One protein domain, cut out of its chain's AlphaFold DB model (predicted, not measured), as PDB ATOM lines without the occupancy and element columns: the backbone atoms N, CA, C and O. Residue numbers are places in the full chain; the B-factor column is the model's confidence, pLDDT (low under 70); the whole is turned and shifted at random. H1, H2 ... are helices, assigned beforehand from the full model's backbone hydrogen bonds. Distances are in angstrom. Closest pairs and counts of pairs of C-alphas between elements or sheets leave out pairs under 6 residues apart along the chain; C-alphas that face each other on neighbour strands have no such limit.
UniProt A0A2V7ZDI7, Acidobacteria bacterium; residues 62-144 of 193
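AT A GLANCE: This is residues 62 to 144 of the 193 residues of a protein of Acidobacteria bacterium (UniProt A0A2V7ZDI7). Helices H1, H2 and H3 form a small triangular body with a loop, residues 73 to 90, at one end; an arm, residues 132 to 144, sticks out and ends in H4. The printed part has 83 residues with four named helices, H1 to H4 in order, and no named strand: all helix. It is only just compact, close to loose, with a radius of gyration of the C-alphas of 13.7 A, spanning 42 by 32 by 23 A.

HOW THE PARTS SIT: H1, residues 64 to 72, touches H2, residues 91 to 105, in a helical hairpin; the closest C-alphas, of Glu 66 and Arg 101, are 7.3 A apart. H2, with residues 100 to 104 alone, only just touches residue 113 of H3, residues 110 to 121, with 3 pairs of C-alphas within 8 A, the closest those of Gln 103 and Ile 113, 6.4 A; this is another helical hairpin, at a steep tilt of 43 degrees. H4, residues 135 to 144, is apart from H1, H2 and H3. Every O i to N i+4 pair is within hydrogen-bond range in H1, H2 and H3, and 3 of 6 in H4.

IN THESE COORDINATES: H1 begins at C-alpha 64 (490.259, 501.977, 867.438) and is 12.4 A long; H2 is 21.0 A, H3 16.5 A and H4 15.0 A, ending at C-alpha 144 (496.410, 528.875, 887.166).

THE WHOLE: The C-alphas farthest apart, of Gly 91 and Tyr 144, are 42.9 A apart. The printed part has no cut; the links H1 to H2 and H3 to H4 are long. Residues 130 to 133 and 135 have pLDDT under 70.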
ATOM      1  N   LYS A  62     493.806 496.792 864.141       86.94
ATOM      2  CA  LYS A  62     492.549 496.035 864.039       86.94
ATOM      3  C   LYS A  62     491.369 496.791 864.656       86.94
ATOM      4  O   LYS A  62     490.229 496.603 864.240       86.94
ATOM      5  N   ASN A  63     491.648 497.636 865.652       89.31
ATOM      6  CA  ASN A  63     490.654 498.258 866.524       89.31
ATOM      7  C   ASN A  63     491.013 499.736 866.743       89.31
ATOM      8  O   ASN A  63     492.195 500.082 866.768       89.31
ATOM      9  N   ALA A  64     490.022 500.578 867.055       91.81
ATOM     10  CA  ALA A  64     490.259 501.977 867.438       91.81
ATOM     11  C   ALA A  64     491.185 502.110 868.664       91.81
ATOM     12  O   ALA A  64     492.043 502.986 868.698       91.81
ATOM     13  N   LEU A  65     491.065 501.190 869.631       91.81
ATOM     14  CA  LEU A  65     491.940 501.137 870.806       91.81
ATOM     15  C   LEU A  65     493.410 500.883 870.429       91.81
ATOM     16  O   LEU A  65     494.305 501.508 870.992       91.81
ATOM     17  N   GLU A  66     493.668 499.980 869.476       93.12
ATOM     18  CA  GLU A  66     495.035 499.697 869.017       93.12
ATOM     19  C   GLU A  66     495.620 500.918 868.299       93.12
ATOM     20  O   GLU A  66     496.781 501.253 868.520       93.12
ATOM     21  N   GLU A  67     494.824 501.591 867.465       92.38
ATOM     22  CA  GLU A  67     495.259 502.801 866.762       92.38
ATOM     23  C   GLU A  67     495.621 503.923 867.737       92.38
ATOM     24  O   GLU A  67     496.702 504.503 867.635       92.38
ATOM     25  N   GLN A  68     494.755 504.170 868.723       91.94
ATOM     26  CA  GLN A  68     494.986 505.172 869.759       91.94
ATOM     27  C   GLN A  68     496.283 504.887 870.527       91.94
ATOM     28  O   GLN A  68     497.180 505.731 870.561       91.94
ATOM     29  N   LEU A  69     496.436 503.675 871.073       92.69
ATOM     30  CA  LEU A  69     497.621 503.301 871.850       92.69
ATOM     31  C   LEU A  69     498.902 503.374 871.004       92.69
ATOM     32  O   LEU A  69     499.946 503.781 871.499       92.69
ATOM     33  N   ARG A  70     498.849 503.049 869.707       92.25
ATOM     34  CA  ARG A  70     500.014 503.181 868.814       92.25
ATOM     35  C   ARG A  70     500.387 504.630 868.513       92.25
ATOM     36  O   ARG A  70     501.548 504.888 868.196       92.25
ATOM     37  N   GLY A  71     499.426 505.549 868.551       91.69
ATOM     38  CA  GLY A  71     499.670 506.983 868.404       91.69
ATOM     39  C   GLY A  71     500.265 507.600 869.667       91.69
ATOM     40  O   GLY A  71     501.169 508.426 869.578       91.69
ATOM     41  N   GLU A  72     499.794 507.156 870.833       91.44
ATOM     42  CA  GLU A  72     500.246 507.641 872.140       91.44
ATOM     43  C   GLU A  72     501.588 507.039 872.574       91.44
ATOM     44  O   GLU A  72     502.313 507.654 873.353       91.44
ATOM     45  N   MET A  73     501.951 505.859 872.064       91.50
ATOM     46  CA  MET A  73     503.216 505.196 872.380       91.50
ATOM     47  C   MET A  73     504.292 505.491 871.326       91.50
ATOM     48  O   MET A  73     504.091 505.284 870.127       91.50
ATOM     49  N   GLY A  74     505.460 505.941 871.773       91.81
ATOM     50  CA  GLY A  74     506.676 506.109 870.988       91.81
ATOM     51  C   GLY A  74     507.647 504.937 871.135       91.81
ATOM     52  O   GLY A  74     507.671 504.214 872.133       91.81
ATOM     53  N   CYS A  75     508.466 504.723 870.109       91.94
ATOM     54  CA  CYS A  75     509.461 503.661 870.114       91.94
ATOM     55  C   CYS A  75     510.642 503.986 871.045       91.94
ATOM     56  O   CYS A  75     511.206 505.078 871.009       91.94
ATOM     57  N   VAL A  76     511.073 502.997 871.833       90.56
ATOM     58  CA  VAL A  76     512.174 503.119 872.809       90.56
ATOM     59  C   VAL A  76     513.510 502.560 872.304       90.56
ATOM     60  O   VAL A  76     514.389 502.227 873.090       90.56
ATOM     61  N   CYS A  77     513.692 502.430 870.988       88.44
ATOM     62  CA  CYS A  77     514.907 501.830 870.418       88.44
ATOM     63  C   CYS A  77     516.174 502.690 870.574       88.44
ATOM     64  O   CYS A  77     517.263 502.217 870.262       88.44
ATOM     65  N   GLY A  78     516.044 503.956 870.987       84.38
ATOM     66  CA  GLY A  78     517.162 504.888 871.185       84.38
ATOM     67  C   GLY A  78     517.821 505.406 869.902       84.38
ATOM     68  O   GLY A  78     518.702 506.254 869.976       84.38
ATOM     69  N   THR A  79     517.401 504.928 868.726       83.94
ATOM     70  CA  THR A  79     517.997 505.315 867.433       83.94
ATOM     71  C   THR A  79     517.104 506.222 866.589       83.94
ATOM     72  O   THR A  79     517.619 506.958 865.753       83.94
ATOM     73  N   CYS A  80     515.782 506.192 866.792       83.81
ATOM     74  CA  CYS A  80     514.859 507.163 866.201       83.81
ATOM     75  C   CYS A  80     514.591 508.323 867.163       83.81
ATOM     76  O   CYS A  80     514.835 508.223 868.366       83.81
ATOM     77  N   ALA A  81     514.007 509.403 866.639       84.44
ATOM     78  CA  ALA A  81     513.560 510.570 867.402       84.44
ATOM     79  C   ALA A  81     512.302 510.290 868.253       84.44
ATOM     80  O   ALA A  81     511.389 511.106 868.300       84.44
ATOM     81  N   HIS A  82     512.235 509.115 868.885       88.31
ATOM     82  CA  HIS A  82     511.084 508.653 869.651       88.31
ATOM     83  C   HIS A  82     509.774 508.714 868.846       88.31
ATOM     84  O   HIS A  82     508.767 509.246 869.293       88.31
ATOM     85  N   GLU A  83     509.773 508.203 867.612       89.06
ATOM     86  CA  GLU A  83     508.584 508.246 866.751       89.06
ATOM     87  C   GLU A  83     507.451 507.340 867.255       89.06
ATOM     88  O   GLU A  83     507.696 506.271 867.820       89.06
ATOM     89  N   ALA A  84     506.202 507.730 866.975       91.06
ATOM     90  CA  ALA A  84     505.016 506.944 867.309       91.06
ATOM     91  C   ALA A  84     505.037 505.546 866.665       91.06
ATOM     92  O   ALA A  84     505.493 505.358 865.528       91.06
ATOM     93  N   LEU A  85     504.448 504.563 867.351       91.31
ATOM     94  CA  LEU A  85     504.260 503.205 866.834       91.31
ATOM     95  C   LEU A  85     503.296 503.148 865.639       91.31
ATOM     96  O   LEU A  85     503.121 502.084 865.045       91.31
ATOM     97  N   THR A  86     502.669 504.244 865.222       90.62
ATOM     98  CA  THR A  86     501.970 504.322 863.928       90.62
ATOM     99  C   THR A  86     502.920 504.532 862.749       90.62
ATOM    100  O   THR A  86     502.582 504.142 861.640       90.62
ATOM    101  N   LYS A  87     504.126 505.076 862.965       88.56
ATOM    102  CA  LYS A  87     505.046 505.481 861.882       88.56
ATOM    103  C   LYS A  87     506.368 504.716 861.874       88.56
ATOM    104  O   LYS A  87     506.871 504.384 860.809       88.56
ATOM    105  N   CYS A  88     506.902 504.369 863.043       89.06
ATOM    106  CA  CYS A  88     508.248 503.804 863.151       89.06
ATOM    107  C   CYS A  88     508.364 502.391 862.535       89.06
ATOM    108  O   CYS A  88     507.614 501.487 862.898       89.06
ATOM    109  N   THR A  89     509.320 502.137 861.644       88.88
ATOM    110  CA  THR A  89     509.490 500.829 860.968       88.88
ATOM    111  C   THR A  89     510.602 499.959 861.561       88.88
ATOM    112  O   THR A  89     510.909 498.902 861.027       88.88
ATOM    113  N   CYS A  90     511.209 500.341 862.687       89.19
ATOM    114  CA  CYS A  90     512.278 499.534 863.284       89.19
ATOM    115  C   CYS A  90     511.762 498.234 863.944       89.19
ATOM    116  O   CYS A  90     510.602 498.136 864.359       89.19
ATOM    117  N   GLY A  91     512.648 497.243 864.109       88.62
ATOM    118  CA  GLY A  91     512.315 495.955 864.734       88.62
ATOM    119  C   GLY A  91     511.796 496.078 866.174       88.62
ATOM    120  O   GLY A  91     510.873 495.370 866.566       88.62
ATOM    121  N   THR A  92     512.294 497.046 866.948       90.25
ATOM    122  CA  THR A  92     511.783 497.325 868.302       90.25
ATOM    123  C   THR A  92     510.334 497.811 868.268       90.25
ATOM    124  O   THR A  92     509.511 497.340 869.047       90.25
ATOM    125  N   ALA A  93     509.982 498.701 867.334       90.94
ATOM    126  CA  ALA A  93     508.601 499.142 867.153       90.94
ATOM    127  C   ALA A  93     507.692 497.981 866.720       90.94
ATOM    128  O   ALA A  93     506.544 497.898 867.154       90.94
ATOM    129  N   GLN A  94     508.197 497.053 865.900       90.88
ATOM    130  CA  GLN A  94     507.472 495.833 865.538       90.88
ATOM    131  C   GLN A  94     507.190 494.952 866.766       90.88
ATOM    132  O   GLN A  94     506.047 494.528 866.951       90.88
ATOM    133  N   GLN A  95     508.181 494.753 867.636       91.31
ATOM    134  CA  GLN A  95     508.018 493.989 868.873       91.31
ATOM    135  C   GLN A  95     507.046 494.673 869.847       91.31
ATOM    136  O   GLN A  95     506.196 494.015 870.444       91.31
ATOM    137  N   MET A  96     507.108 495.998 869.984       92.31
ATOM    138  CA  MET A  96     506.160 496.748 870.817       92.31
ATOM    139  C   MET A  96     504.721 496.605 870.304       92.31
ATOM    140  O   MET A  96     503.806 496.384 871.093       92.31
ATOM    141  N   ARG A  97     504.505 496.656 868.981       92.31
ATOM    142  CA  ARG A  97     503.179 496.432 868.373       92.31
ATOM    143  C   ARG A  97     502.660 495.016 868.608       92.31
ATOM    144  O   ARG A  97     501.465 494.846 868.836       92.31
ATOM    145  N   SER A  98     503.520 493.999 868.539       92.19
ATOM    146  CA  SER A  98     503.097 492.617 868.794       92.19
ATOM    147  C   SER A  98     502.738 492.400 870.265       92.19
ATOM    148  O   SER A  98     501.708 491.795 870.550       92.19
ATOM    149  N   GLN A  99     503.509 492.975 871.194       92.69
ATOM    150  CA  GLN A  99     503.176 492.985 872.622       92.69
ATOM    151  C   GLN A  99     501.856 493.707 872.888       92.69
ATOM    152  O   GLN A  99     501.015 493.190 873.618       92.69
ATOM    153  N   LEU A 100     501.649 494.869 872.268       93.62
ATOM    154  CA  LEU A 100     500.422 495.647 872.403       93.62
ATOM    155  C   LEU A 100     499.203 494.831 871.966       93.62
ATOM    156  O   LEU A 100     498.231 494.728 872.710       93.62
ATOM    157  N   ARG A 101     499.285 494.177 870.802       92.81
ATOM    158  CA  ARG A 101     498.231 493.274 870.317       92.81
ATOM    159  C   ARG A 101     497.961 492.135 871.282       92.81
ATOM    160  O   ARG A 101     496.808 491.894 871.596       92.81
ATOM    161  N   ALA A 102     499.005 491.503 871.816       93.19
ATOM    162  CA  ALA A 102     498.835 490.430 872.787       93.19
ATOM    163  C   ALA A 102     498.102 490.895 874.059       93.19
ATOM    164  O   ALA A 102     497.345 490.121 874.634       93.19
ATOM    165  N   GLN A 103     498.298 492.141 874.505       93.00
ATOM    166  CA  GLN A 103     497.566 492.698 875.650       93.00
ATOM    167  C   GLN A 103     496.107 493.027 875.296       93.00
ATOM    168  O   GLN A 103     495.215 492.785 876.104       93.00
ATOM    169  N   ILE A 104     495.851 493.537 874.088       93.31
ATOM    170  CA  ILE A 104     494.491 493.803 873.594       93.31
ATOM    171  C   ILE A 104     493.711 492.492 873.420       93.31
ATOM    172  O   ILE A 104     492.556 492.410 873.831       93.31
ATOM    173  N   ASP A 105     494.351 491.451 872.886       93.06
ATOM    174  CA  ASP A 105     493.762 490.118 872.709       93.06
ATOM    175  C   ASP A 105     493.449 489.445 874.063       93.06
ATOM    176  O   ASP A 105     492.564 488.596 874.146       93.06
ATOM    177  N   GLN A 106     494.118 489.859 875.147       92.88
ATOM    178  CA  GLN A 106     493.781 489.471 876.527       92.88
ATOM    179  C   GLN A 106     492.557 490.219 877.091       92.88
ATOM    180  O   GLN A 106     492.180 489.977 878.236       92.88
ATOM    181  N   GLY A 107     491.945 491.130 876.330       92.25
ATOM    182  CA  GLY A 107     490.779 491.905 876.755       92.25
ATOM    183  C   GLY A 107     491.093 493.064 877.705       92.25
ATOM    184  O   GLY A 107     490.181 493.573 878.351       92.25
ATOM    185  N   LYS A 108     492.361 493.484 877.809       91.88
ATOM    186  CA  LYS A 108     492.761 494.601 878.677       91.88
ATOM    187  C   LYS A 108     492.307 495.943 878.115       91.88
ATOM    188  O   LYS A 108     492.361 496.185 876.909       91.88
ATOM    189  N   GLY A 109     491.901 496.833 879.013       91.44
ATOM    190  CA  GLY A 109     491.567 498.213 878.693       91.44
ATOM    191  C   GLY A 109     492.802 499.090 878.470       91.44
ATOM    192  O   GLY A 109     493.932 498.718 878.782       91.44
ATOM    193  N   HIS A 110     492.569 500.303 877.971       91.44
ATOM    194  CA  HIS A 110     493.595 501.316 877.694       91.44
ATOM    195  C   HIS A 110     494.599 501.515 878.844       91.44
ATOM    196  O   HIS A 110     495.806 501.343 878.675       91.44
ATOM    197  N   ASP A 111     494.091 501.839 880.035       89.94
ATOM    198  CA  ASP A 111     494.930 502.165 881.190       89.94
ATOM    199  C   ASP A 111     495.698 500.945 881.714       89.94
ATOM    200  O   ASP A 111     496.845 501.068 882.136       89.94
ATOM    201  N   GLU A 112     495.092 499.759 881.661       91.69
ATOM    202  CA  GLU A 112     495.724 498.508 882.091       91.69
ATOM    203  C   GLU A 112     496.894 498.140 881.179       91.69
ATOM    204  O   GLU A 112     497.937 497.694 881.657       91.69
ATOM    205  N   ILE A 113     496.747 498.371 879.870       93.56
ATOM    206  CA  ILE A 113     497.825 498.182 878.899       93.56
ATOM    207  C   ILE A 113     498.973 499.146 879.196       93.56
ATOM    208  O   ILE A 113     500.121 498.713 879.263       93.56
ATOM    209  N   ILE A 114     498.686 500.432 879.419       91.38
ATOM    210  CA  ILE A 114     499.721 501.420 879.754       91.38
ATOM    211  C   ILE A 114     500.463 501.008 881.029       91.38
ATOM    212  O   ILE A 114     501.692 501.002 881.038       91.38
ATOM    213  N   GLN A 115     499.750 500.599 882.081       90.75
ATOM    214  CA  GLN A 115     500.378 500.129 883.320       90.75
ATOM    215  C   GLN A 115     501.233 498.875 883.107       90.75
ATOM    216  O   GLN A 115     502.348 498.793 883.625       90.75
ATOM    217  N   ALA A 116     500.763 497.922 882.298       91.50
ATOM    218  CA  ALA A 116     501.549 496.747 881.938       91.50
ATOM    219  C   ALA A 116     502.844 497.139 881.206       91.50
ATOM    220  O   ALA A 116     503.913 496.621 881.524       91.50
ATOM    221  N   PHE A 117     502.774 498.092 880.274       91.81
ATOM    222  CA  PHE A 117     503.942 498.599 879.554       91.81
ATOM    223  C   PHE A 117     504.909 499.371 880.462       91.81
ATOM    224  O   PHE A 117     506.117 499.201 880.320       91.81
ATOM    225  N   ILE A 118     504.420 500.140 881.440       90.81
ATOM    226  CA  ILE A 118     505.279 500.770 882.460       90.81
ATOM    227  C   ILE A 118     506.050 499.701 883.240       90.81
ATOM    228  O   ILE A 118     507.248 499.861 883.465       90.81
ATOM    229  N   GLY A 119     505.394 498.594 883.602       89.12
ATOM    230  CA  GLY A 119     506.048 497.461 884.259       89.12
ATOM    231  C   GLY A 119     507.113 496.786 883.387       89.12
ATOM    232  O   GLY A 119     508.171 496.425 883.893       89.12
ATOM    233  N   ILE A 120     506.863 496.650 882.079       88.38
ATOM    234  CA  ILE A 120     507.790 496.014 881.125       88.38
ATOM    235  C   ILE A 120     509.006 496.907 880.833       88.38
ATOM    236  O   ILE A 120     510.135 496.422 880.819       88.38
ATOM    237  N   TYR A 121     508.783 498.199 880.585       87.62
ATOM    238  CA  TYR A 121     509.814 499.145 880.134       87.62
ATOM    239  C   TYR A 121     510.407 499.999 881.265       87.62
ATOM    240  O   TYR A 121     511.270 500.844 881.012       87.62
ATOM    241  N   GLY A 122     509.956 499.798 882.505       82.44
ATOM    242  CA  GLY A 122     510.508 500.425 883.706       82.44
ATOM    243  C   GLY A 122     510.274 501.935 883.816       82.44
ATOM    244  O   GLY A 122     510.980 502.602 884.569       82.44
ATOM    245  N   GLY A 123     509.324 502.506 883.070       84.12
ATOM    246  CA  GLY A 123     509.056 503.945 883.099       84.12
ATOM    247  C   GLY A 123     508.042 504.417 882.060       84.12
ATOM    248  O   GLY A 123     507.444 503.616 881.350       84.12
ATOM    249  N   GLN A 124     507.868 505.738 881.963       82.19
ATOM    250  CA  GLN A 124     506.939 506.404 881.030       82.19
ATOM    251  C   GLN A 124     507.617 506.872 879.733       82.19
ATOM    252  O   GLN A 124     507.003 507.544 878.917       82.19
ATOM    253  N   GLN A 125     508.881 506.497 879.523       83.62
ATOM    254  CA  GLN A 125     509.684 506.879 878.356       83.62
ATOM    255  C   GLN A 125     509.129 506.386 877.015       83.62
ATOM    256  O   GLN A 125     509.656 506.768 875.986       83.62
ATOM    257  N   PHE A 126     508.135 505.493 877.026       86.31
ATOM    258  CA  PHE A 126     507.462 505.008 875.826       86.31
ATOM    259  C   PHE A 126     506.214 505.825 875.475       86.31
ATOM    260  O   PHE A 126     505.606 505.545 874.453       86.31
ATOM    261  N   LEU A 127     505.782 506.770 876.312       89.19
ATOM    262  CA  LEU A 127     504.607 507.597 876.051       89.19
ATOM    263  C   LEU A 127     505.032 508.922 875.417       89.19
ATOM    264  O   LEU A 127     505.924 509.603 875.917       89.19
ATOM    265  N   GLN A 128     504.345 509.305 874.345       84.06
ATOM    266  CA  GLN A 128     504.542 510.578 873.649       84.06
ATOM    267  C   GLN A 128     504.057 511.774 874.469       84.06
ATOM    268  O   GLN A 128     504.559 512.886 874.317       84.06
ATOM    269  N   ALA A 129     503.067 511.547 875.331       78.81
ATOM    270  CA  ALA A 129     502.545 512.533 876.259       78.81
ATOM    271  C   ALA A 129     502.674 511.995 877.694       78.81
ATOM    272  O   ALA A 129     502.386 510.819 877.932       78.81
ATOM    273  N   PRO A 130     503.096 512.829 878.660       69.19
ATOM    274  CA  PRO A 130     503.087 512.436 880.059       69.19
ATOM    275  C   PRO A 130     501.665 512.078 880.507       69.19
ATOM    276  O   PRO A 130     500.684 512.636 880.023       69.19
ATOM    277  N   ILE A 131     501.543 511.146 881.453       69.75
ATOM    278  CA  ILE A 131     500.232 510.716 881.950       69.75
ATOM    279  C   ILE A 131     499.572 511.872 882.718       69.75
ATOM    280  O   ILE A 131     500.007 512.250 883.808       69.75
ATOM    281  N   ASP A 132     498.461 512.392 882.205       64.62
ATOM    282  CA  ASP A 132     497.683 513.478 882.825       64.62
ATOM    283  C   ASP A 132     496.749 513.001 883.956       64.62
ATOM    284  O   ASP A 132     495.598 513.432 884.082       64.62
ATOM    285  N   LYS A 133     497.218 512.087 884.815       66.94
ATOM    286  CA  LYS A 133     496.434 511.565 885.949       66.94
ATOM    287  C   LYS A 133     497.069 511.897 887.301       66.94
ATOM    288  O   LYS A 133     498.283 511.998 887.450       66.94
ATOM    289  N   GLY A 134     496.212 512.068 888.311       72.62
ATOM    290  CA  GLY A 134     496.609 512.275 889.706       72.62
ATOM    291  C   GLY A 134     497.329 513.604 889.955       72.62
ATOM    292  O   GLY A 134     496.797 514.676 889.664       72.62
ATOM    293  N   PHE A 135     498.540 513.521 890.513       67.31
ATOM    294  CA  PHE A 135     499.330 514.674 890.960       67.31
ATOM    295  C   PHE A 135     499.720 515.628 889.818       67.31
ATOM    296  O   PHE A 135     499.808 516.833 890.043       67.31
ATOM    297  N   ASN A 136     499.855 515.127 888.583       73.12
ATOM    298  CA  ASN A 136     500.190 515.955 887.420       73.12
ATOM    299  C   ASN A 136     499.137 517.061 887.160       73.12
ATOM    300  O   ASN A 136     499.480 518.196 886.835       73.12
ATOM    301  N   ARG A 137     497.846 516.789 887.425       74.62
ATOM    302  CA  ARG A 137     496.775 517.807 887.333       74.62
ATOM    303  C   ARG A 137     496.853 518.860 888.437       74.62
ATOM    304  O   ARG A 137     496.523 520.017 888.200       74.62
ATOM    305  N   VAL A 138     497.273 518.471 889.641       79.44
ATOM    306  CA  VAL A 138     497.411 519.400 890.774       79.44
ATOM    307  C   VAL A 138     498.628 520.303 890.582       79.44
ATOM    308  O   VAL A 138     498.558 521.485 890.905       79.44
ATOM    309  N   ALA A 139     499.706 519.796 889.978       81.19
ATOM    310  CA  ALA A 139     500.861 520.612 889.605       81.19
ATOM    311  C   ALA A 139     500.466 521.779 888.679       81.19
ATOM    312  O   ALA A 139     500.961 522.893 888.843       81.19
ATOM    313  N   TRP A 140     499.505 521.556 887.777       83.62
ATOM    314  CA  TRP A 140     498.948 522.600 886.912       83.62
ATOM    315  C   TRP A 140     497.981 523.563 887.610       83.62
ATOM    316  O   TRP A 140     497.765 524.668 887.120       83.62
ATOM    317  N   LEU A 141     497.428 523.214 888.773       87.25
ATOM    318  CA  LEU A 141     496.544 524.115 889.519       87.25
ATOM    319  C   LEU A 141     497.294 525.354 890.035       87.25
ATOM    320  O   LEU A 141     496.741 526.452 890.045       87.25
ATOM    321  N   PHE A 142     498.559 525.189 890.429       90.75
ATOM    322  CA  PHE A 142     499.392 526.269 890.958       90.75
ATOM    323  C   PHE A 142     499.576 527.450 889.980       90.75
ATOM    324  O   PHE A 142     499.238 528.573 890.364       90.75
ATOM    325  N   PRO A 143     500.040 527.260 888.724       88.56
ATOM    326  CA  PRO A 143     500.180 528.368 887.780       88.56
ATOM    327  C   PRO A 143     498.841 529.035 887.440       88.56
ATOM    328  O   PRO A 143     498.799 530.255 887.284       88.56
ATOM    329  N   TYR A 144     497.733 528.284 887.387       94.44
ATOM    330  CA  TYR A 144     496.410 528.875 887.166       94.44
ATOM    331  C   TYR A 144     495.951 529.746 888.335       94.44
ATOM    332  O   TYR A 144     495.449 530.844 888.103       94.44
TER     333      TYR A 144